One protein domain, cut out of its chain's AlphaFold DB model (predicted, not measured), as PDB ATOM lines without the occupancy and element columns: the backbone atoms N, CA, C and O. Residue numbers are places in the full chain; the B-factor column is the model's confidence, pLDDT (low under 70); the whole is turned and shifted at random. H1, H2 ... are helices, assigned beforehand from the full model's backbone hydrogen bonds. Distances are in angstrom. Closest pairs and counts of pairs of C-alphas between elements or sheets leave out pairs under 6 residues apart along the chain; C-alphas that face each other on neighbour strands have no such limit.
ATOM      1  N   GLY A 106      56.187  23.566 -43.076       68.94
ATOM      2  CA  GLY A 106      55.390  23.337 -41.869       68.94
ATOM      3  C   GLY A 106      54.068  22.588 -42.086       68.94
ATOM      4  O   GLY A 106      53.644  21.874 -41.184       68.94
ATOM      5  N   LEU A 107      53.437  22.687 -43.262       79.00
ATOM      6  CA  LEU A 107      52.136  22.053 -43.517       79.00
ATOM      7  C   LEU A 107      52.250  20.527 -43.531       79.00
ATOM      8  O   LEU A 107      51.445  19.845 -42.907       79.00
ATOM      9  N   THR A 108      53.273  19.990 -44.198       82.06
ATOM     10  CA  THR A 108      53.526  18.543 -44.233       82.06
ATOM     11  C   THR A 108      53.800  17.990 -42.837       82.06
ATOM     12  O   THR A 108      53.276  16.938 -42.487       82.06
ATOM     13  N   LYS A 109      54.574  18.719 -42.022       82.56
ATOM     14  CA  LYS A 109      54.867  18.318 -40.643       82.56
ATOM     15  C   LYS A 109      53.599  18.308 -39.783       82.56
ATOM     16  O   LYS A 109      53.320  17.305 -39.139       82.56
ATOM     17  N   ASN A 110      52.812  19.381 -39.830       82.69
ATOM     18  CA  ASN A 110      51.566  19.475 -39.070       82.69
ATOM     19  C   ASN A 110      50.557  18.399 -39.493       82.69
ATOM     20  O   ASN A 110      49.906  17.796 -38.646       82.69
ATOM     21  N   LEU A 111      50.455  18.111 -40.793       84.62
ATOM     22  CA  LEU A 111      49.568  17.064 -41.285       84.62
ATOM     23  C   LEU A 111      50.004  15.672 -40.807       84.62
ATOM     24  O   LEU A 111      49.155  14.894 -40.382       84.62
ATOM     25  N   ALA A 112      51.307  15.379 -40.819       87.31
ATOM     26  CA  ALA A 112      51.835  14.123 -40.290       87.31
ATOM     27  C   ALA A 112      51.527  13.962 -38.792       87.31
ATOM     28  O   ALA A 112      51.028  12.921 -38.377       87.31
ATOM     29  N   GLU A 113      51.736  15.012 -37.991       85.31
ATOM     30  CA  GLU A 113      51.426  14.987 -36.556       85.31
ATOM     31  C   GLU A 113      49.920  14.783 -36.298       85.31
ATOM     32  O   GLU A 113      49.543  14.033 -35.394       85.31
ATOM     33  N   ARG A 114      49.047  15.379 -37.127       88.75
ATOM     34  CA  ARG A 114      47.588  15.182 -37.046       88.75
ATOM     35  C   ARG A 114      47.192  13.740 -37.337       88.75
ATOM     36  O   ARG A 114      46.372  13.186 -36.608       88.75
ATOM     37  N   ILE A 115      47.783  13.132 -38.365       90.75
ATOM     38  CA  ILE A 115      47.536  11.730 -38.723       90.75
ATOM     39  C   ILE A 115      47.974  10.812 -37.580       90.75
ATOM     40  O   ILE A 115      47.174  10.003 -37.122       90.75
ATOM     41  N   THR A 116      49.175  11.005 -37.028       89.94
ATOM     42  CA  THR A 116      49.648  10.218 -35.879       89.94
ATOM     43  C   THR A 116      48.738  10.363 -34.652       89.94
ATOM     44  O   THR A 116      48.542   9.407 -33.902       89.94
ATOM     45  N   GLY A 117      48.156  11.546 -34.423       87.88
ATOM     46  CA  GLY A 117      47.155  11.748 -33.370       87.88
ATOM     47  C   GLY A 117      45.894  10.905 -33.578       87.88
ATOM     48  O   GLY A 117      45.422  10.261 -32.640       87.88
ATOM     49  N   LEU A 118      45.383  10.861 -34.812       89.94
ATOM     50  CA  LEU A 118      44.227  10.039 -35.175       89.94
ATOM     51  C   LEU A 118      44.536   8.542 -35.066       89.94
ATOM     52  O   LEU A 118      43.743   7.811 -34.485       89.94
ATOM     53  N   GLU A 119      45.703   8.095 -35.534       91.56
ATOM     54  CA  GLU A 119      46.148   6.699 -35.409       91.56
ATOM     55  C   GLU A 119      46.200   6.249 -33.944       91.56
ATOM     56  O   GLU A 119      45.730   5.163 -33.607       91.56
ATOM     57  N   ARG A 120      46.702   7.102 -33.040       90.75
ATOM     58  CA  ARG A 120      46.709   6.815 -31.595       90.75
ATOM     59  C   ARG A 120      45.307   6.722 -31.011       90.75
ATOM     60  O   ARG A 120      45.052   5.843 -30.192       90.75
ATOM     61  N   PHE A 121      44.409   7.619 -31.410       89.44
ATOM     62  CA  PHE A 121      43.029   7.588 -30.940       89.44
ATOM     63  C   PHE A 121      42.299   6.328 -31.422       89.44
ATOM     64  O   PHE A 121      41.649   5.655 -30.629       89.44
ATOM     65  N   VAL A 122      42.483   5.947 -32.690       91.81
ATOM     66  CA  VAL A 122      41.963   4.683 -33.231       91.81
ATOM     67  C   VAL A 122      42.571   3.483 -32.498       91.81
ATOM     68  O   VAL A 122      41.841   2.565 -32.138       91.81
ATOM     69  N   GLY A 123      43.870   3.510 -32.186       92.00
ATOM     70  CA  GLY A 123      44.529   2.480 -31.375       92.00
ATOM     71  C   GLY A 123      43.935   2.333 -29.969       92.00
ATOM     72  O   GLY A 123      43.762   1.215 -29.486       92.00
ATOM     73  N   TYR A 124      43.561   3.441 -29.325       92.06
ATOM     74  CA  TYR A 124      42.829   3.406 -28.056       92.06
ATOM     75  C   TYR A 124      41.444   2.759 -28.215       92.06
ATOM     76  O   TYR A 124      41.082   1.900 -27.414       92.06
ATOM     77  N   LEU A 125      40.690   3.115 -29.260       92.19
ATOM     78  CA  LEU A 125      39.384   2.500 -29.529       92.19
ATOM     79  C   LEU A 125      39.500   0.995 -29.791       92.19
ATOM     80  O   LEU A 125      38.694   0.235 -29.266       92.19
ATOM     81  N   LEU A 126      40.530   0.558 -30.522       92.44
ATOM     82  CA  LEU A 126      40.831  -0.863 -30.722       92.44
ATOM     83  C   LEU A 126      41.078  -1.591 -29.396       92.44
ATOM     84  O   LEU A 126      40.602  -2.708 -29.216       92.44
ATOM     85  N   ALA A 127      41.781  -0.957 -28.453       91.88
ATOM     86  CA  ALA A 127      42.044  -1.538 -27.138       91.88
ATOM     87  C   ALA A 127      40.785  -1.639 -26.254       91.88
ATOM     88  O   ALA A 127      40.720  -2.520 -25.399       91.88
ATOM     89  N   VAL A 128      39.801  -0.751 -26.442       93.19
ATOM     90  CA  VAL A 128      38.562  -0.714 -25.644       93.19
ATOM     91  C   VAL A 128      37.459  -1.583 -26.245       93.19
ATOM     92  O   VAL A 128      36.832  -2.358 -25.530       93.19
ATOM     93  N   GLU A 129      37.189  -1.438 -27.544       89.75
ATOM     94  CA  GLU A 129      36.071  -2.110 -28.220       89.75
ATOM     95  C   GLU A 129      36.447  -3.489 -28.778       89.75
ATOM     96  O   GLU A 129      35.566  -4.314 -29.020       89.75
ATOM     97  N   GLY A 130      37.741  -3.755 -28.964       91.88
ATOM     98  CA  GLY A 130      38.235  -4.943 -29.652       91.88
ATOM     99  C   GLY A 130      38.205  -4.799 -31.177       91.88
ATOM    100  O   GLY A 130      37.416  -4.048 -31.753       91.88
ATOM    101  N   GLU A 131      39.090  -5.540 -31.841       91.88
ATOM    102  CA  GLU A 131      39.312  -5.437 -33.288       91.88
ATOM    103  C   GLU A 131      38.065  -5.802 -34.107       91.88
ATOM    104  O   GLU A 131      37.678  -5.059 -35.008       91.88
ATOM    105  N   GLU A 132      37.380  -6.890 -33.752       91.44
ATOM    106  CA  GLU A 132      36.253  -7.416 -34.533       91.44
ATOM    107  C   GLU A 132      35.054  -6.453 -34.561       91.44
ATOM    108  O   GLU A 132      34.476  -6.183 -35.617       91.44
ATOM    109  N   LEU A 133      34.699  -5.876 -33.407       91.62
ATOM    110  CA  LEU A 133      33.571  -4.948 -33.299       91.62
ATOM    111  C   LEU A 133      33.862  -3.619 -33.995       91.62
ATOM    112  O   LEU A 133      32.986  -3.083 -34.682       91.62
ATOM    113  N   LEU A 134      35.084  -3.096 -33.856       92.62
ATOM    114  CA  LEU A 134      35.464  -1.850 -34.511       92.62
ATOM    115  C   LEU A 134      35.505  -2.021 -36.035       92.62
ATOM    116  O   LEU A 134      35.006  -1.161 -36.760       92.62
ATOM    117  N   MET A 135      36.022  -3.150 -36.526       89.81
ATOM    118  CA  MET A 135      36.045  -3.462 -37.957       89.81
ATOM    119  C   MET A 135      34.639  -3.654 -38.533       89.81
ATOM    120  O   MET A 135      34.367  -3.184 -39.641       89.81
ATOM    121  N   ALA A 136      33.720  -4.277 -37.791       91.12
ATOM    122  CA  ALA A 136      32.320  -4.386 -38.197       91.12
ATOM    123  C   ALA A 136      31.643  -3.005 -38.297       91.12
ATOM    124  O   ALA A 136      30.990  -2.715 -39.301       91.12
ATOM    125  N   LYS A 137      31.853  -2.125 -37.305       88.69
ATOM    126  CA  LYS A 137      31.361  -0.734 -37.332       88.69
ATOM    127  C   LYS A 137      31.955   0.061 -38.492       88.69
ATOM    128  O   LYS A 137      31.230   0.786 -39.165       88.69
ATOM    129  N   TYR A 138      33.257  -0.090 -38.735       88.19
ATOM    130  CA  TYR A 138      33.951   0.570 -39.835       88.19
ATOM    131  C   TYR A 138      33.348   0.154 -41.181       88.19
ATOM    132  O   TYR A 138      32.909   1.009 -41.942       88.19
ATOM    133  N   ARG A 139      33.232  -1.151 -41.457       88.38
ATOM    134  CA  ARG A 139      32.634  -1.649 -42.709       88.38
ATOM    135  C   ARG A 139      31.204  -1.146 -42.906       88.38
ATOM    136  O   ARG A 139      30.905  -0.581 -43.950       88.38
ATOM    137  N   ALA A 140      30.363  -1.260 -41.877       86.69
ATOM    138  CA  ALA A 140      28.981  -0.789 -41.936       86.69
ATOM    139  C   ALA A 140      28.875   0.719 -42.223       86.69
ATOM    140  O   ALA A 140      27.959   1.147 -42.922       86.69
ATOM    141  N   PHE A 141      29.808   1.521 -41.702       84.50
ATOM    142  CA  PHE A 141      29.866   2.958 -41.962       84.50
ATOM    143  C   PHE A 141      30.265   3.276 -43.410       84.50
ATOM    144  O   PHE A 141      29.638   4.125 -44.042       84.50
ATOM    145  N   PHE A 142      31.281   2.597 -43.953       78.38
ATOM    146  CA  PHE A 142      31.760   2.869 -45.312       78.38
ATOM    147  C   PHE A 142      30.806   2.355 -46.395       78.38
ATOM    148  O   PHE A 142      30.582   3.083 -47.361       78.38
ATOM    149  N   ASP A 143      30.151   1.209 -46.190       79.88
ATOM    150  CA  ASP A 143      29.131   0.685 -47.116       79.88
ATOM    151  C   ASP A 143      27.897   1.612 -47.232       79.88
ATOM    152  O   ASP A 143      27.167   1.561 -48.218       79.88
ATOM    153  N   GLN A 144      27.653   2.484 -46.243       66.94
ATOM    154  CA  GLN A 144      26.555   3.466 -46.257       66.94
ATOM    155  C   GLN A 144      26.945   4.817 -46.880       66.94
ATOM    156  O   GLN A 144      26.072   5.621 -47.202       66.94
ATOM    157  N   SER A 145      28.240   5.093 -47.054       63.81
ATOM    158  CA  SER A 145      28.746   6.436 -47.376       63.81
ATOM    159  C   SER A 145      28.742   6.812 -48.868       63.81
ATOM    160  O   SER A 145      29.104   7.938 -49.210       63.81
ATOM    161  N   ASP A 146      28.276   5.925 -49.754       59.00
ATOM    162  CA  ASP A 146      28.246   6.153 -51.211       59.00
ATOM    163  C   ASP A 146      27.267   7.267 -51.659       59.00
ATOM    164  O   ASP A 146      27.332   7.736 -52.800       59.00
ATOM    165  N   SER A 147      26.395   7.772 -50.775       62.81
ATOM    166  CA  SER A 147      25.596   8.976 -51.045       62.81
ATOM    167  C   SER A 147      26.384  10.247 -50.694       62.81
ATOM    168  O   SER A 147      26.626  10.543 -49.525       62.81
ATOM    169  N   SER A 148      26.758  11.056 -51.695       61.47
ATOM    170  CA  SER A 148      27.605  12.258 -51.505       61.47
ATOM    171  C   SER A 148      27.074  13.292 -50.491       61.47
ATOM    172  O   SER A 148      27.840  14.112 -49.982       61.47
ATOM    173  N   THR A 149      25.777  13.251 -50.166       63.31
ATOM    174  CA  THR A 149      25.151  14.101 -49.143       63.31
ATOM    175  C   THR A 149      25.621  13.772 -47.730       63.31
ATOM    176  O   THR A 149      25.703  14.666 -46.884       63.31
ATOM    177  N   ASP A 150      25.989  12.518 -47.480       74.38
ATOM    178  CA  ASP A 150      26.259  12.023 -46.134       74.38
ATOM    179  C   ASP A 150      27.693  12.338 -45.718       74.38
ATOM    180  O   ASP A 150      27.923  12.785 -44.596       74.38
ATOM    181  N   ALA A 151      28.649  12.259 -46.649       80.50
ATOM    182  CA  ALA A 151      30.033  12.666 -46.407       80.50
ATOM    183  C   ALA A 151      30.139  14.151 -46.006       80.50
ATOM    184  O   ALA A 151      30.868  14.506 -45.077       80.50
ATOM    185  N   ALA A 152      29.376  15.035 -46.660       85.06
ATOM    186  CA  ALA A 152      29.341  16.456 -46.311       85.06
ATOM    187  C   ALA A 152      28.715  16.694 -44.926       85.06
ATOM    188  O   ALA A 152      29.229  17.501 -44.146       85.06
ATOM    189  N   ALA A 153      27.640  15.974 -44.591       86.00
ATOM    190  CA  ALA A 153      26.996  16.054 -43.282       86.00
ATOM    191  C   ALA A 153      27.906  15.530 -42.156       86.00
ATOM    192  O   ALA A 153      28.033  16.179 -41.117       86.00
ATOM    193  N   GLN A 154      28.597  14.411 -42.380       84.12
ATOM    194  CA  GLN A 154      29.584  13.840 -41.459       84.12
ATOM    195  C   GLN A 154      30.757  14.798 -41.238       84.12
ATOM    196  O   GLN A 154      31.149  15.049 -40.098       84.12
ATOM    197  N   MET A 155      31.272  15.408 -42.310       87.38
ATOM    198  CA  MET A 155      32.341  16.402 -42.213       87.38
ATOM    199  C   MET A 155      31.880  17.663 -41.468       87.38
ATOM    200  O   MET A 155      32.624  18.229 -40.669       87.38
ATOM    201  N   ALA A 156      30.635  18.097 -41.672       90.00
ATOM    202  CA  ALA A 156      30.054  19.201 -40.913       90.00
ATOM    203  C   ALA A 156      29.881  18.852 -39.426       90.00
ATOM    204  O   ALA A 156      30.158  19.693 -38.572       90.00
ATOM    205  N   ALA A 157      29.462  17.625 -39.102       90.31
ATOM    206  CA  ALA A 157      29.370  17.144 -37.725       90.31
ATOM    207  C   ALA A 157      30.752  17.094 -37.056       90.31
ATOM    208  O   ALA A 157      30.908  17.590 -35.939       90.31
ATOM    209  N   TRP A 158      31.769  16.596 -37.766       88.44
ATOM    210  CA  TRP A 158      33.160  16.621 -37.319       88.44
ATOM    211  C   TRP A 158      33.626  18.044 -37.006       88.44
ATOM    212  O   TRP A 158      34.036  18.308 -35.879       88.44
ATOM    213  N   ASN A 159      33.476  18.978 -37.950       89.12
ATOM    214  CA  ASN A 159      33.919  20.369 -37.796       89.12
ATOM    215  C   ASN A 159      33.174  21.140 -36.696       89.12
ATOM    216  O   ASN A 159      33.676  22.142 -36.201       89.12
ATOM    217  N   ARG A 160      31.965  20.704 -36.322       91.44
ATOM    218  CA  ARG A 160      31.203  21.280 -35.202       91.44
ATOM    219  C   ARG A 160      31.521  20.612 -33.867       91.44
ATOM    220  O   ARG A 160      31.147  21.134 -32.819       91.44
ATOM    221  N   SER A 161      32.159  19.445 -33.884       90.75
ATOM    222  CA  SER A 161      32.485  18.709 -32.669       90.75
ATOM    223  C   SER A 161      33.629  19.383 -31.913       90.75
ATOM    224  O   SER A 161      34.607  19.841 -32.504       90.75
ATOM    225  N   GLN A 162      33.557  19.368 -30.582       89.44
ATOM    226  CA  GLN A 162      34.671  19.808 -29.733       89.44
ATOM    227  C   GLN A 162      35.923  18.938 -29.937       89.44
ATOM    228  O   GLN A 162      37.039  19.415 -29.753       89.44
ATOM    229  N   LEU A 163      35.750  17.681 -30.366       85.44
ATOM    230  CA  LEU A 163      36.850  16.758 -30.658       85.44
ATOM    231  C   LEU A 163      37.756  17.267 -31.781       85.44
ATOM    232  O   LEU A 163      38.974  17.152 -31.663       85.44
ATOM    233  N   SER A 164      37.185  17.874 -32.828       86.50
ATOM    234  CA  SER A 164      37.974  18.467 -33.915       86.50
ATOM    235  C   SER A 164      38.935  19.546 -33.399       86.50
ATOM    236  O   SER A 164      40.131  19.502 -33.690       86.50
ATOM    237  N   HIS A 165      38.441  20.442 -32.540       81.75
ATOM    238  CA  HIS A 165      39.229  21.503 -31.919       81.75
ATOM    239  C   HIS A 165      40.255  20.969 -30.910       81.75
ATOM    240  O   HIS A 165      41.382  21.462 -30.852       81.75
ATOM    241  N   LEU A 166      39.902  19.948 -30.122       80.75
ATOM    242  CA  LEU A 166      40.838  19.327 -29.183       80.75
ATOM    243  C   LEU A 166      42.012  18.659 -29.912       80.75
ATOM    244  O   LEU A 166      43.157  18.823 -29.497       80.75
ATOM    245  N   LEU A 167      41.751  17.957 -31.018       79.44
ATOM    246  CA  LEU A 167      42.798  17.318 -31.819       79.44
ATOM    247  C   LEU A 167      43.693  18.333 -32.529       79.44
ATOM    248  O   LEU A 167      44.901  18.123 -32.615       79.44
ATOM    249  N   GLU A 168      43.134  19.447 -32.993       79.06
ATOM    250  CA  GLU A 168      43.923  20.531 -33.575       79.06
ATOM    251  C   GLU A 168      44.886  21.137 -32.538       79.06
ATOM    252  O   GLU A 168      46.076  21.295 -32.812       79.06
ATOM    253  N   ASN A 169      44.427  21.353 -31.302       74.62
ATOM    254  CA  ASN A 169      45.240  21.937 -30.231       74.62
ATOM    255  C   ASN A 169      46.304  20.981 -29.661       74.62
ATOM    256  O   ASN A 169      47.435  21.403 -29.410       74.62
ATOM    257  N   LEU A 170      45.978  19.694 -29.483       67.62
ATOM    258  CA  LEU A 170      46.923  18.673 -28.998       67.62
ATOM    259  C   LEU A 170      48.092  18.456 -29.962       67.62
ATOM    260  O   LEU A 170      49.203  18.139 -29.542       67.62
ATOM    261  N   VAL A 171      47.846  18.648 -31.256       62.19
ATOM    262  CA  VAL A 171      48.863  18.504 -32.296       62.19
ATOM    263  C   VAL A 171      49.724  19.766 -32.424       62.19
ATOM    264  O   VAL A 171      50.916  19.670 -32.702       62.19
ATOM    265  N   ILE A 172      49.168  20.951 -32.156       58.72
ATOM    266  CA  ILE A 172      49.915  22.220 -32.190       58.72
ATOM    267  C   ILE A 172      50.826  22.393 -30.957       58.72
ATOM    268  O   ILE A 172      51.845  23.079 -31.044       58.72
ATOM    269  N   SER A 173      50.520  21.757 -29.819       49.19
ATOM    270  CA  SER A 173      51.359  21.792 -28.609       49.19
ATOM    271  C   SER A 173      51.670  20.392 -28.070       49.19
ATOM    272  O   SER A 173      51.101  19.980 -27.062       49.19
TER     273      SER A 173
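Overview. This is residues 106 to 173 of the 237 residues of the protein "BZ3500_MvSof-1268-A1-R1_Chr8-1g09938 protein" of Microbotryum saponariae (UniProt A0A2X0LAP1). The long helix H1 is one side of an open, hollow four-sided frame; H2, H3 and H4 follow round it, and H4 closes it against H1. The 68 printed residues hold four named helices in the order H1 H2 H3 H4, all helix, no named strand. The whole is loose, radius of gyration of the C-alphas 14.0 A, spanning 35 by 31 by 22 A.

Along the chain. H1, residues 106 to 129, runs 34.7 A from C-alpha 106 at (55.390, 23.337, -41.869). H2 is residues 131 to 144, 20.3 A; H3 residues 148 to 160, 19.0 A; H4 residues 162 to 172, 15.6 A, ending at C-alpha 172 (49.915, 22.220, -32.190).

Arrangement. H1 touches H4 with residues 110 to 117 alone, at a steep tilt of 54 degrees, opposite ways; the closest C-alphas, of Arg 114 and Val 171, are 5.9 A apart. H1 and H2 are close but not clearly touching, closest C-alphas Leu 126 and Leu 134, 6.6 A. H2 and H3 are apart. Every O i to N i+4 pair is within hydrogen-bond range in H1 and H4, 9 of 10 in H2, 8 of 9 in H3.

Size, cuts and confidence. The printed part has no cut, and its three links are tight. The farthest C-alphas, Gly 106 and Glu 132, are 37.0 A apart. pLDDT is under 70 at residues 106, 144 to 149 and 170 to 173.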